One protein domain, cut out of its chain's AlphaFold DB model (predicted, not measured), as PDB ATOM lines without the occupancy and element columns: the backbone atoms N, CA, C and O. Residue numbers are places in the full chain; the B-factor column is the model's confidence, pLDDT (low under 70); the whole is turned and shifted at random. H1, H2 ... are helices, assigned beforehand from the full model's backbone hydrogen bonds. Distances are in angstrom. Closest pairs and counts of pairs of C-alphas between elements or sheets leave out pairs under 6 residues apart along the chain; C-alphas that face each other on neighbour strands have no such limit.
ATOM      1  N   HIS A  53     102.288 157.216 166.636       64.12
ATOM      2  CA  HIS A  53     102.152 157.137 168.096       64.12
ATOM      3  C   HIS A  53     102.451 155.746 168.680       64.12
ATOM      4  O   HIS A  53     102.631 155.631 169.890       64.12
ATOM      5  N   SER A  54     102.522 154.697 167.854       64.88
ATOM      6  CA  SER A  54     102.793 153.320 168.310       64.88
ATOM      7  C   SER A  54     104.285 152.963 168.403       64.88
ATOM      8  O   SER A  54     104.654 151.904 168.921       64.88
ATOM      9  N   PHE A  55     105.163 153.862 167.952       64.75
ATOM     10  CA  PHE A  55     106.611 153.714 168.068       64.75
ATOM     11  C   PHE A  55     107.136 154.329 169.364       64.75
ATOM     12  O   PHE A  55     106.640 155.353 169.833       64.75
ATOM     13  N   LYS A  56     108.196 153.734 169.930       62.81
ATOM     14  CA  LYS A  56     108.837 154.237 171.163       62.81
ATOM     15  C   LYS A  56     109.311 155.687 171.047       62.81
ATOM     16  O   LYS A  56     109.430 156.372 172.061       62.81
ATOM     17  N   ARG A  57     109.636 156.137 169.833       64.56
ATOM     18  CA  ARG A  57     109.994 157.518 169.504       64.56
ATOM     19  C   ARG A  57     109.405 157.883 168.142       64.56
ATOM     20  O   ARG A  57     109.234 156.988 167.315       64.56
ATOM     21  N   PRO A  58     109.144 159.176 167.877       62.88
ATOM     22  CA  PRO A  58     108.770 159.627 166.545       62.88
ATOM     23  C   PRO A  58     109.830 159.172 165.537       62.88
ATOM     24  O   PRO A  58     110.994 159.561 165.644       62.88
ATOM     25  N   ILE A  59     109.442 158.330 164.578       67.81
ATOM     26  CA  ILE A  59     110.349 157.910 163.509       67.81
ATOM     27  C   ILE A  59     110.600 159.129 162.615       67.81
ATOM     28  O   ILE A  59     109.640 159.710 162.100       67.81
ATOM     29  N   PRO A  60     111.861 159.524 162.368       74.25
ATOM     30  CA  PRO A  60     112.153 160.596 161.433       74.25
ATOM     31  C   PRO A  60     112.013 160.063 159.999       74.25
ATOM     32  O   PRO A  60     112.996 159.765 159.325       74.25
ATOM     33  N   VAL A  61     110.769 159.936 159.518       73.62
ATOM     34  CA  VAL A  61     110.412 159.337 158.214       73.62
ATOM     35  C   VAL A  61     111.206 159.955 157.056       73.62
ATOM     36  O   VAL A  61     111.643 159.250 156.150       73.62
ATOM     37  N   ASN A  62     111.476 161.262 157.107       76.69
ATOM     38  CA  ASN A  62     112.296 161.944 156.102       76.69
ATOM     39  C   ASN A  62     113.767 161.493 156.126       76.69
ATOM     40  O   ASN A  62     114.370 161.316 155.068       76.69
ATOM     41  N   GLN A  63     114.338 161.265 157.312       79.06
ATOM     42  CA  GLN A  63     115.700 160.739 157.456       79.06
ATOM     43  C   GLN A  63     115.768 159.281 156.998       79.06
ATOM     44  O   GLN A  63     116.701 158.908 156.295       79.06
ATOM     45  N   LEU A  64     114.740 158.486 157.301       79.81
ATOM     46  CA  LEU A  64     114.618 157.106 156.837       79.81
ATOM     47  C   LEU A  64     114.536 157.009 155.313       79.81
ATOM     48  O   LEU A  64     115.251 156.224 154.694       79.81
ATOM     49  N   ARG A  65     113.697 157.842 154.689       79.69
ATOM     50  CA  ARG A  65     113.575 157.910 153.230       79.69
ATOM     51  C   ARG A  65     114.886 158.358 152.584       79.69
ATOM     52  O   ARG A  65     115.289 157.784 151.577       79.69
ATOM     53  N   SER A  66     115.571 159.335 153.183       83.94
ATOM     54  CA  SER A  66     116.902 159.776 152.747       83.94
ATOM     55  C   SER A  66     117.931 158.645 152.835       83.94
ATOM     56  O   SER A  66     118.641 158.392 151.864       83.94
ATOM     57  N   LEU A  67     117.970 157.914 153.953       84.56
ATOM     58  CA  LEU A  67     118.862 156.770 154.146       84.56
ATOM     59  C   LEU A  67     118.597 155.675 153.108       84.56
ATOM     60  O   LEU A  67     119.519 155.253 152.418       84.56
ATOM     61  N   LEU A  68     117.338 155.281 152.915       82.25
ATOM     62  CA  LEU A  68     116.968 154.275 151.917       82.25
ATOM     63  C   LEU A  68     117.280 154.724 150.488       82.25
ATOM     64  O   LEU A  68     117.682 153.906 149.662       82.25
ATOM     65  N   SER A  69     117.154 156.020 150.191       84.75
ATOM     66  CA  SER A  69     117.585 156.576 148.907       84.75
ATOM     67  C   SER A  69     119.097 156.452 148.715       84.75
ATOM     68  O   SER A  69     119.534 156.056 147.636       84.75
ATOM     69  N   LYS A  70     119.903 156.748 149.745       85.19
ATOM     70  CA  LYS A  70     121.365 156.564 149.700       85.19
ATOM     71  C   LYS A  70     121.732 155.093 149.524       85.19
ATOM     72  O   LYS A  70     122.558 154.778 148.678       85.19
ATOM     73  N   MET A  71     121.077 154.197 150.263       81.62
ATOM     74  CA  MET A  71     121.269 152.751 150.147       81.62
ATOM     75  C   MET A  71     120.988 152.259 148.717       81.62
ATOM     76  O   MET A  71     121.825 151.583 148.125       81.62
ATOM     77  N   LYS A  72     119.862 152.658 148.111       83.88
ATOM     78  CA  LYS A  72     119.544 152.319 146.711       83.88
ATOM     79  C   LYS A  72     120.580 152.852 145.724       83.88
ATOM     80  O   LYS A  72     120.960 152.143 144.796       83.88
ATOM     81  N   HIS A  73     121.028 154.090 145.917       86.00
ATOM     82  CA  HIS A  73     122.016 154.720 145.042       86.00
ATOM     83  C   HIS A  73     123.367 154.005 145.091       86.00
ATOM     84  O   HIS A  73     123.967 153.739 144.055       86.00
ATOM     85  N   GLU A  74     123.830 153.648 146.288       83.25
ATOM     86  CA  GLU A  74     125.092 152.926 146.451       83.25
ATOM     87  C   GLU A  74     125.004 151.483 145.933       83.25
ATOM     88  O   GLU A  74     125.960 151.012 145.325       83.25
ATOM     89  N   LEU A  75     123.851 150.812 146.050       80.19
ATOM     90  CA  LEU A  75     123.611 149.535 145.361       80.19
ATOM     91  C   LEU A  75     123.726 149.666 143.839       80.19
ATOM     92  O   LEU A  75     124.369 148.839 143.199       80.19
ATOM     93  N   ALA A  76     123.113 150.697 143.254       83.12
ATOM     94  CA  ALA A  76     123.172 150.918 141.813       83.12
ATOM     95  C   ALA A  76     124.612 151.167 141.339       83.12
ATOM     96  O   ALA A  76     125.039 150.586 140.344       83.12
ATOM     97  N   LYS A  77     125.388 151.968 142.081       82.00
ATOM     98  CA  LYS A  77     126.818 152.169 141.802       82.00
ATOM     99  C   LYS A  77     127.621 150.882 141.912       82.00
ATOM    100  O   LYS A  77     128.409 150.602 141.024       82.00
ATOM    101  N   LEU A  78     127.406 150.100 142.971       79.44
ATOM    102  CA  LEU A  78     128.081 148.818 143.168       79.44
ATOM    103  C   LEU A  78     127.851 147.868 141.995       79.44
ATOM    104  O   LEU A  78     128.790 147.226 141.539       79.44
ATOM    105  N   LEU A  79     126.615 147.791 141.500       78.62
ATOM    106  CA  LEU A  79     126.278 146.964 140.345       78.62
ATOM    107  C   LEU A  79     126.997 147.443 139.082       78.62
ATOM    108  O   LEU A  79     127.579 146.619 138.385       78.62
ATOM    109  N   LEU A  80     127.014 148.753 138.822       81.31
ATOM    110  CA  LEU A  80     127.728 149.329 137.676       81.31
ATOM    111  C   LEU A  80     129.239 149.089 137.762       81.31
ATOM    112  O   LEU A  80     129.857 148.674 136.786       81.31
ATOM    113  N   ASP A  81     129.828 149.311 138.933       75.88
ATOM    114  CA  ASP A  81     131.260 149.139 139.159       75.88
ATOM    115  C   ASP A  81     131.675 147.665 139.038       75.88
ATOM    116  O   ASP A  81     132.712 147.359 138.449       75.88
ATOM    117  N   LEU A  82     130.846 146.728 139.515       70.38
ATOM    118  CA  LEU A  82     131.070 145.293 139.328       70.38
ATOM    119  C   LEU A  82     130.924 144.870 137.859       70.38
ATOM    120  O   LEU A  82     131.745 144.087 137.380       70.38
ATOM    121  N   ASP A  83     129.944 145.402 137.129       70.44
ATOM    122  CA  ASP A  83     129.720 145.084 135.712       70.44
ATOM    123  C   ASP A  83     130.881 145.592 134.830       70.44
ATOM    124  O   ASP A  83     131.464 144.845 134.040       70.44
ATOM    125  N   LEU A  84     131.355 146.818 135.082       59.88
ATOM    126  CA  LEU A  84     132.515 147.408 134.400       59.88
ATOM    127  C   LEU A  84     133.817 146.624 134.639       59.88
ATOM    128  O   LEU A  84     134.691 146.569 133.763       59.88
ATOM    129  N   THR A  85     133.963 145.978 135.802       58.47
ATOM    130  CA  THR A  85     135.151 145.162 136.106       58.47
ATOM    131  C   THR A  85     135.201 143.824 135.366       58.47
ATOM    132  O   THR A  85     136.291 143.237 135.320       58.47
ATOM    133  N   GLN A  86     134.091 143.365 134.769       56.53
ATOM    134  CA  GLN A  86     134.048 142.171 133.912       56.53
ATOM    135  C   GLN A  86     134.521 142.470 132.482       56.53
ATOM    136  O   GLN A  86     135.146 141.621 131.851       56.53
ATOM    137  N   THR A  87     134.309 143.695 131.991       55.38
ATOM    138  CA  THR A  87     134.721 144.124 130.641       55.38
ATOM    139  C   THR A  87     136.214 144.440 130.496       55.38
ATOM    140  O   THR A  87     136.769 144.286 129.407       55.38
ATOM    141  N   HIS A  88     136.903 144.844 131.569       52.78
ATOM    142  CA  HIS A  88     138.340 145.142 131.529       52.78
ATOM    143  C   HIS A  88     139.188 143.955 132.013       52.78
ATOM    144  O   HIS A  88     139.406 143.739 133.212       52.78
ATOM    145  N   ASN A  89     139.689 143.199 131.031       51.00
ATOM    146  CA  ASN A  89     140.682 142.137 131.168       51.00
ATOM    147  C   ASN A  89     141.921 142.588 131.974       51.00
ATOM    148  O   ASN A  89     142.580 143.562 131.620       51.00
ATOM    149  N   LEU A  90     142.241 141.819 133.024       51.41
ATOM    150  CA  LEU A  90     143.564 141.573 133.640       51.41
ATOM    151  C   LEU A  90     144.462 142.740 134.116       51.41
ATOM    152  O   LEU A  90     145.455 142.476 134.794       51.41
ATOM    153  N   ALA A  91     144.143 144.011 133.877       49.91
ATOM    154  CA  ALA A  91     144.977 145.120 134.341       49.91
ATOM    155  C   ALA A  91     144.623 145.563 135.781       49.91
ATOM    156  O   ALA A  91     143.625 146.235 136.023       49.91
ATOM    157  N   CYS A  92     145.512 145.214 136.722       55.25
ATOM    158  CA  CYS A  92     145.639 145.709 138.103       55.25
ATOM    159  C   CYS A  92     144.575 145.246 139.128       55.25
ATOM    160  O   CYS A  92     143.698 146.005 139.544       55.25
ATOM    161  N   THR A  93     144.739 144.021 139.645       65.69
ATOM    162  CA  THR A  93     144.035 143.480 140.834       65.69
ATOM    163  C   THR A  93     144.029 144.455 142.016       65.69
ATOM    164  O   THR A  93     142.999 144.653 142.658       65.69
ATOM    165  N   LYS A  94     145.136 145.174 142.247       67.06
ATOM    166  CA  LYS A  94     145.246 146.186 143.314       67.06
ATOM    167  C   LYS A  94     144.262 147.353 143.163       67.06
ATOM    168  O   LYS A  94     143.812 147.891 144.172       67.06
ATOM    169  N   GLY A  95     143.923 147.756 141.936       69.50
ATOM    170  CA  GLY A  95     142.917 148.794 141.684       69.50
ATOM    171  C   GLY A  95     141.515 148.331 142.078       69.50
ATOM    172  O   GLY A  95     140.809 149.043 142.791       69.50
ATOM    173  N   LYS A  96     141.172 147.088 141.712       73.62
ATOM    174  CA  LYS A  96     139.887 146.460 142.046       73.62
ATOM    175  C   LYS A  96     139.716 146.283 143.560       73.62
ATOM    176  O   LYS A  96     138.678 146.652 144.099       73.62
ATOM    177  N   TYR A  97     140.754 145.842 144.278       76.69
ATOM    178  CA  TYR A  97     140.689 145.731 145.742       76.69
ATOM    179  C   TYR A  97     140.582 147.084 146.450       76.69
ATOM    180  O   TYR A  97     139.856 147.196 147.435       76.69
ATOM    181  N   LYS A  98     141.238 148.143 145.953       81.75
ATOM    182  CA  LYS A  98     141.059 149.499 146.505       81.75
ATOM    183  C   LYS A  98     139.618 149.984 146.364       81.75
ATOM    184  O   LYS A  98     139.075 150.546 147.315       81.75
ATOM    185  N   GLN A  99     139.012 149.752 145.204       82.19
ATOM    186  CA  GLN A  99     137.614 150.084 144.957       82.19
ATOM    187  C   GLN A  99     136.688 149.270 145.869       82.19
ATOM    188  O   GLN A  99     135.831 149.841 146.540       82.19
ATOM    189  N   LEU A 100     136.938 147.966 146.006       82.31
ATOM    190  CA  LEU A 100     136.181 147.094 146.900       82.31
ATOM    191  C   LEU A 100     136.275 147.541 148.368       82.31
ATOM    192  O   LEU A 100     135.258 147.641 149.044       82.31
ATOM    193  N   ILE A 101     137.465 147.912 148.851       85.31
ATOM    194  CA  ILE A 101     137.656 148.473 150.199       85.31
ATOM    195  C   ILE A 101     136.848 149.765 150.381       85.31
ATOM    196  O   ILE A 101     136.234 149.965 151.432       85.31
ATOM    197  N   ALA A 102     136.850 150.655 149.384       87.06
ATOM    198  CA  ALA A 102     136.090 151.902 149.444       87.06
ATOM    199  C   ALA A 102     134.582 151.628 149.544       87.06
ATOM    200  O   ALA A 102     133.911 152.184 150.414       87.06
ATOM    201  N   HIS A 103     134.074 150.707 148.729       85.00
ATOM    202  CA  HIS A 103     132.695 150.242 148.793       85.00
ATOM    203  C   HIS A 103     132.333 149.619 150.142       85.00
ATOM    204  O   HIS A 103     131.328 150.000 150.739       85.00
ATOM    205  N   THR A 104     133.169 148.722 150.670       87.00
ATOM    206  CA  THR A 104     132.961 148.094 151.982       87.00
ATOM    207  C   THR A 104     132.856 149.138 153.095       87.00
ATOM    208  O   THR A 104     131.998 149.030 153.967       87.00
ATOM    209  N   ARG A 105     133.664 150.207 153.051       89.50
ATOM    210  CA  ARG A 105     133.566 151.319 154.016       89.50
ATOM    211  C   ARG A 105     132.236 152.064 153.920       89.50
ATOM    212  O   ARG A 105     131.659 152.399 154.952       89.50
ATOM    213  N   ILE A 106     131.755 152.324 152.704       89.81
ATOM    214  CA  ILE A 106     130.463 152.986 152.481       89.81
ATOM    215  C   ILE A 106     129.322 152.109 153.005       89.81
ATOM    216  O   ILE A 106     128.476 152.602 153.749       89.81
ATOM    217  N   LEU A 107     129.333 150.813 152.682       86.88
ATOM    218  CA  LEU A 107     128.340 149.854 153.166       86.88
ATOM    219  C   LEU A 107     128.316 149.791 154.693       86.88
ATOM    220  O   LEU A 107     127.251 149.928 155.282       86.88
ATOM    221  N   ASN A 108     129.477 149.690 155.341       89.38
ATOM    222  CA  ASN A 108     129.558 149.663 156.803       89.38
ATOM    223  C   ASN A 108     128.997 150.931 157.449       89.38
ATOM    224  O   ASN A 108     128.275 150.846 158.440       89.38
ATOM    225  N   ARG A 109     129.262 152.107 156.870       92.12
ATOM    226  CA  ARG A 109     128.659 153.354 157.350       92.12
ATOM    227  C   ARG A 109     127.134 153.334 157.210       92.12
ATOM    228  O   ARG A 109     126.434 153.725 158.137       92.12
ATOM    229  N   LEU A 110     126.616 152.891 156.066       89.00
ATOM    230  CA  LEU A 110     125.170 152.798 155.846       89.00
ATOM    231  C   LEU A 110     124.518 151.775 156.783       89.00
ATOM    232  O   LEU A 110     123.417 152.025 157.263       89.00
ATOM    233  N   ASN A 111     125.210 150.678 157.097       89.44
ATOM    234  CA  ASN A 111     124.761 149.687 158.074       89.44
ATOM    235  C   ASN A 111     124.655 150.292 159.473       89.44
ATOM    236  O   ASN A 111     123.627 150.135 160.115       89.44
ATOM    237  N   GLN A 112     125.655 151.061 159.906       90.12
ATOM    238  CA  GLN A 112     125.616 151.770 161.191       90.12
ATOM    239  C   GLN A 112     124.466 152.787 161.254       90.12
ATOM    240  O   GLN A 112     123.745 152.858 162.251       90.12
ATOM    241  N   GLU A 113     124.262 153.563 160.184       87.81
ATOM    242  CA  GLU A 113     123.132 154.497 160.086       87.81
ATOM    243  C   GLU A 113     121.785 153.744 160.129       87.81
ATOM    244  O   GLU A 113     120.837 154.194 160.777       87.81
ATOM    245  N   ALA A 114     121.698 152.574 159.492       86.88
ATOM    246  CA  ALA A 114     120.496 151.748 159.477       86.88
ATOM    247  C   ALA A 114     120.211 151.058 160.815       86.88
ATOM    248  O   ALA A 114     119.060 151.024 161.242       86.88
ATOM    249  N   GLU A 115     121.230 150.562 161.512       87.38
ATOM    250  CA  GLU A 115     121.103 149.968 162.842       87.38
ATOM    251  C   GLU A 115     120.563 150.988 163.854       87.38
ATOM    252  O   GLU A 115     119.600 150.708 164.577       87.38
ATOM    253  N   ALA A 116     121.102 152.211 163.831       85.19
ATOM    254  CA  ALA A 116     120.603 153.313 164.647       85.19
ATOM    255  C   ALA A 116     119.123 153.619 164.354       85.19
ATOM    256  O   ALA A 116     118.337 153.852 165.275       85.19
ATOM    257  N   MET A 117     118.716 153.569 163.083       80.12
ATOM    258  CA  MET A 117     117.324 153.782 162.674       80.12
ATOM    259  C   MET A 117     116.405 152.616 163.060       80.12
ATOM    260  O   MET A 117     115.283 152.854 163.509       80.12
ATOM    261  N   SER A 118     116.874 151.372 162.967       76.88
ATOM    262  CA  SER A 118     116.131 150.185 163.402       76.88
ATOM    263  C   SER A 118     115.838 150.208 164.902       76.88
ATOM    264  O   SER A 118     114.755 149.796 165.314       76.88
ATOM    265  N   PHE A 119     116.742 150.745 165.727       75.19
ATOM    266  CA  PHE A 119     116.491 150.941 167.159       75.19
ATOM    267  C   PHE A 119     115.332 151.918 167.424       75.19
ATOM    268  O   PHE A 119     114.541 151.722 168.348       75.19
ATOM    269  N   LEU A 120     115.199 152.955 166.592       68.94
ATOM    270  CA  LEU A 120     114.131 153.953 166.695       68.94
ATOM    271  C   LEU A 120     112.788 153.444 166.151       68.94
ATOM    272  O   LEU A 120     111.740 153.869 166.631       68.94
ATOM    273  N   ALA A 121     112.817 152.524 165.186       64.62
ATOM    274  CA  ALA A 121     111.633 151.960 164.541       64.62
ATOM    275  C   ALA A 121     110.985 150.788 165.310       64.62
ATOM    276  O   ALA A 121     110.048 150.166 164.805       64.62
ATOM    277  N   GLN A 122     111.448 150.467 166.526       66.94
ATOM    278  CA  GLN A 122     110.863 149.385 167.320       66.94
ATOM    279  C   GLN A 122     109.479 149.772 167.882       66.94
ATOM    280  O   GLN A 122     109.342 150.834 168.505       66.94
ATOM    281  N   PRO A 123     108.456 148.907 167.728       58.19
ATOM    282  CA  PRO A 123     107.158 149.124 168.353       58.19
ATOM    283  C   PRO A 123     107.283 149.085 169.881       58.19
ATOM    284  O   PRO A 123     108.130 148.376 170.443       58.19
ATOM    285  N   ILE A 124     106.438 149.849 170.575       57.12
ATOM    286  CA  ILE A 124     106.301 149.729 172.030       57.12
ATOM    287  C   ILE A 124     105.747 148.325 172.307       57.12
ATOM    288  O   ILE A 124     104.646 147.999 171.873       57.12
ATOM    289  N   LYS A 125     106.519 147.475 172.995       55.84
ATOM    290  CA  LYS A 125     105.974 146.232 173.552       55.84
ATOM    291  C   LYS A 125     105.018 146.642 174.674       55.84
ATOM    292  O   LYS A 125     105.486 147.210 175.661       55.84
ATOM    293  N   GLY A 126     103.720 146.457 174.437       49.12
ATOM    294  CA  GLY A 126     102.686 146.525 175.471       49.12
ATOM    295  C   GLY A 126     102.825 145.383 176.463       49.12
ATOM    296  O   GLY A 126     103.378 144.330 176.065       49.12
TER     297      GLY A 126
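Overview. This is residues 53 to 126 of the 126 residues of an uncharacterized protein of Spirosoma sp. HMF4905 (UniProt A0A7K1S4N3). What does the model look like at first sight? It is one long helical hairpin: the two helices H2 and H1 run side by side for much of their length, joined by a tight link at one end, with both ends of the printed part near the other end. What is it made of? The printed part has 74 residues with two named helices, H1 then H2, and no named strand; the class is all helix. How is it shaped overall? It is a rod spanning 58 by 16 by 16 A, only just extended, close to loose, with a radius of gyration of the C-alphas of 17.4 A.

Arrangement. How do the longest helix, H2, residues 93 to 120, and H1, residues 61 to 87, meet? They touch, with 7 pairs of C-alphas within 8 A. The closest C-alphas are those of Met 71 and Leu 110, 6.9 A apart. How do they run? They run opposite ways at a shallow tilt of 18 degrees and form a helical hairpin. What do their backbones show? Of the O i to N i+4 pairs, 23 of 24 in H2 and 21 of 23 in H1 are within hydrogen-bond range.

Along the chain. Where does H2 lie? It measures 40.9 A from C-alpha 93 at (144.035, 143.480, 140.834) to C-alpha 120 at (114.131, 153.953, 166.695). Where does H1 begin? C-alpha 61 is at (110.412, 159.337, 158.214), and H1 measures 39.8 A from first to last C-alpha.

Size, cuts and confidence. How far does it reach? The two C-alphas farthest apart are those of Ala 91 and Gly 126, at 59.0 A. Which part stands free? Residues 86 to 95 do, of which 93 to 95 belong to H2. Is the printed part whole? The printed part has no cut, and it ends at residue 126, the chain's last. Where is confidence low? The pLDDT is under 70 at residues 53 to 59, 84 to 95 and 120 to 126.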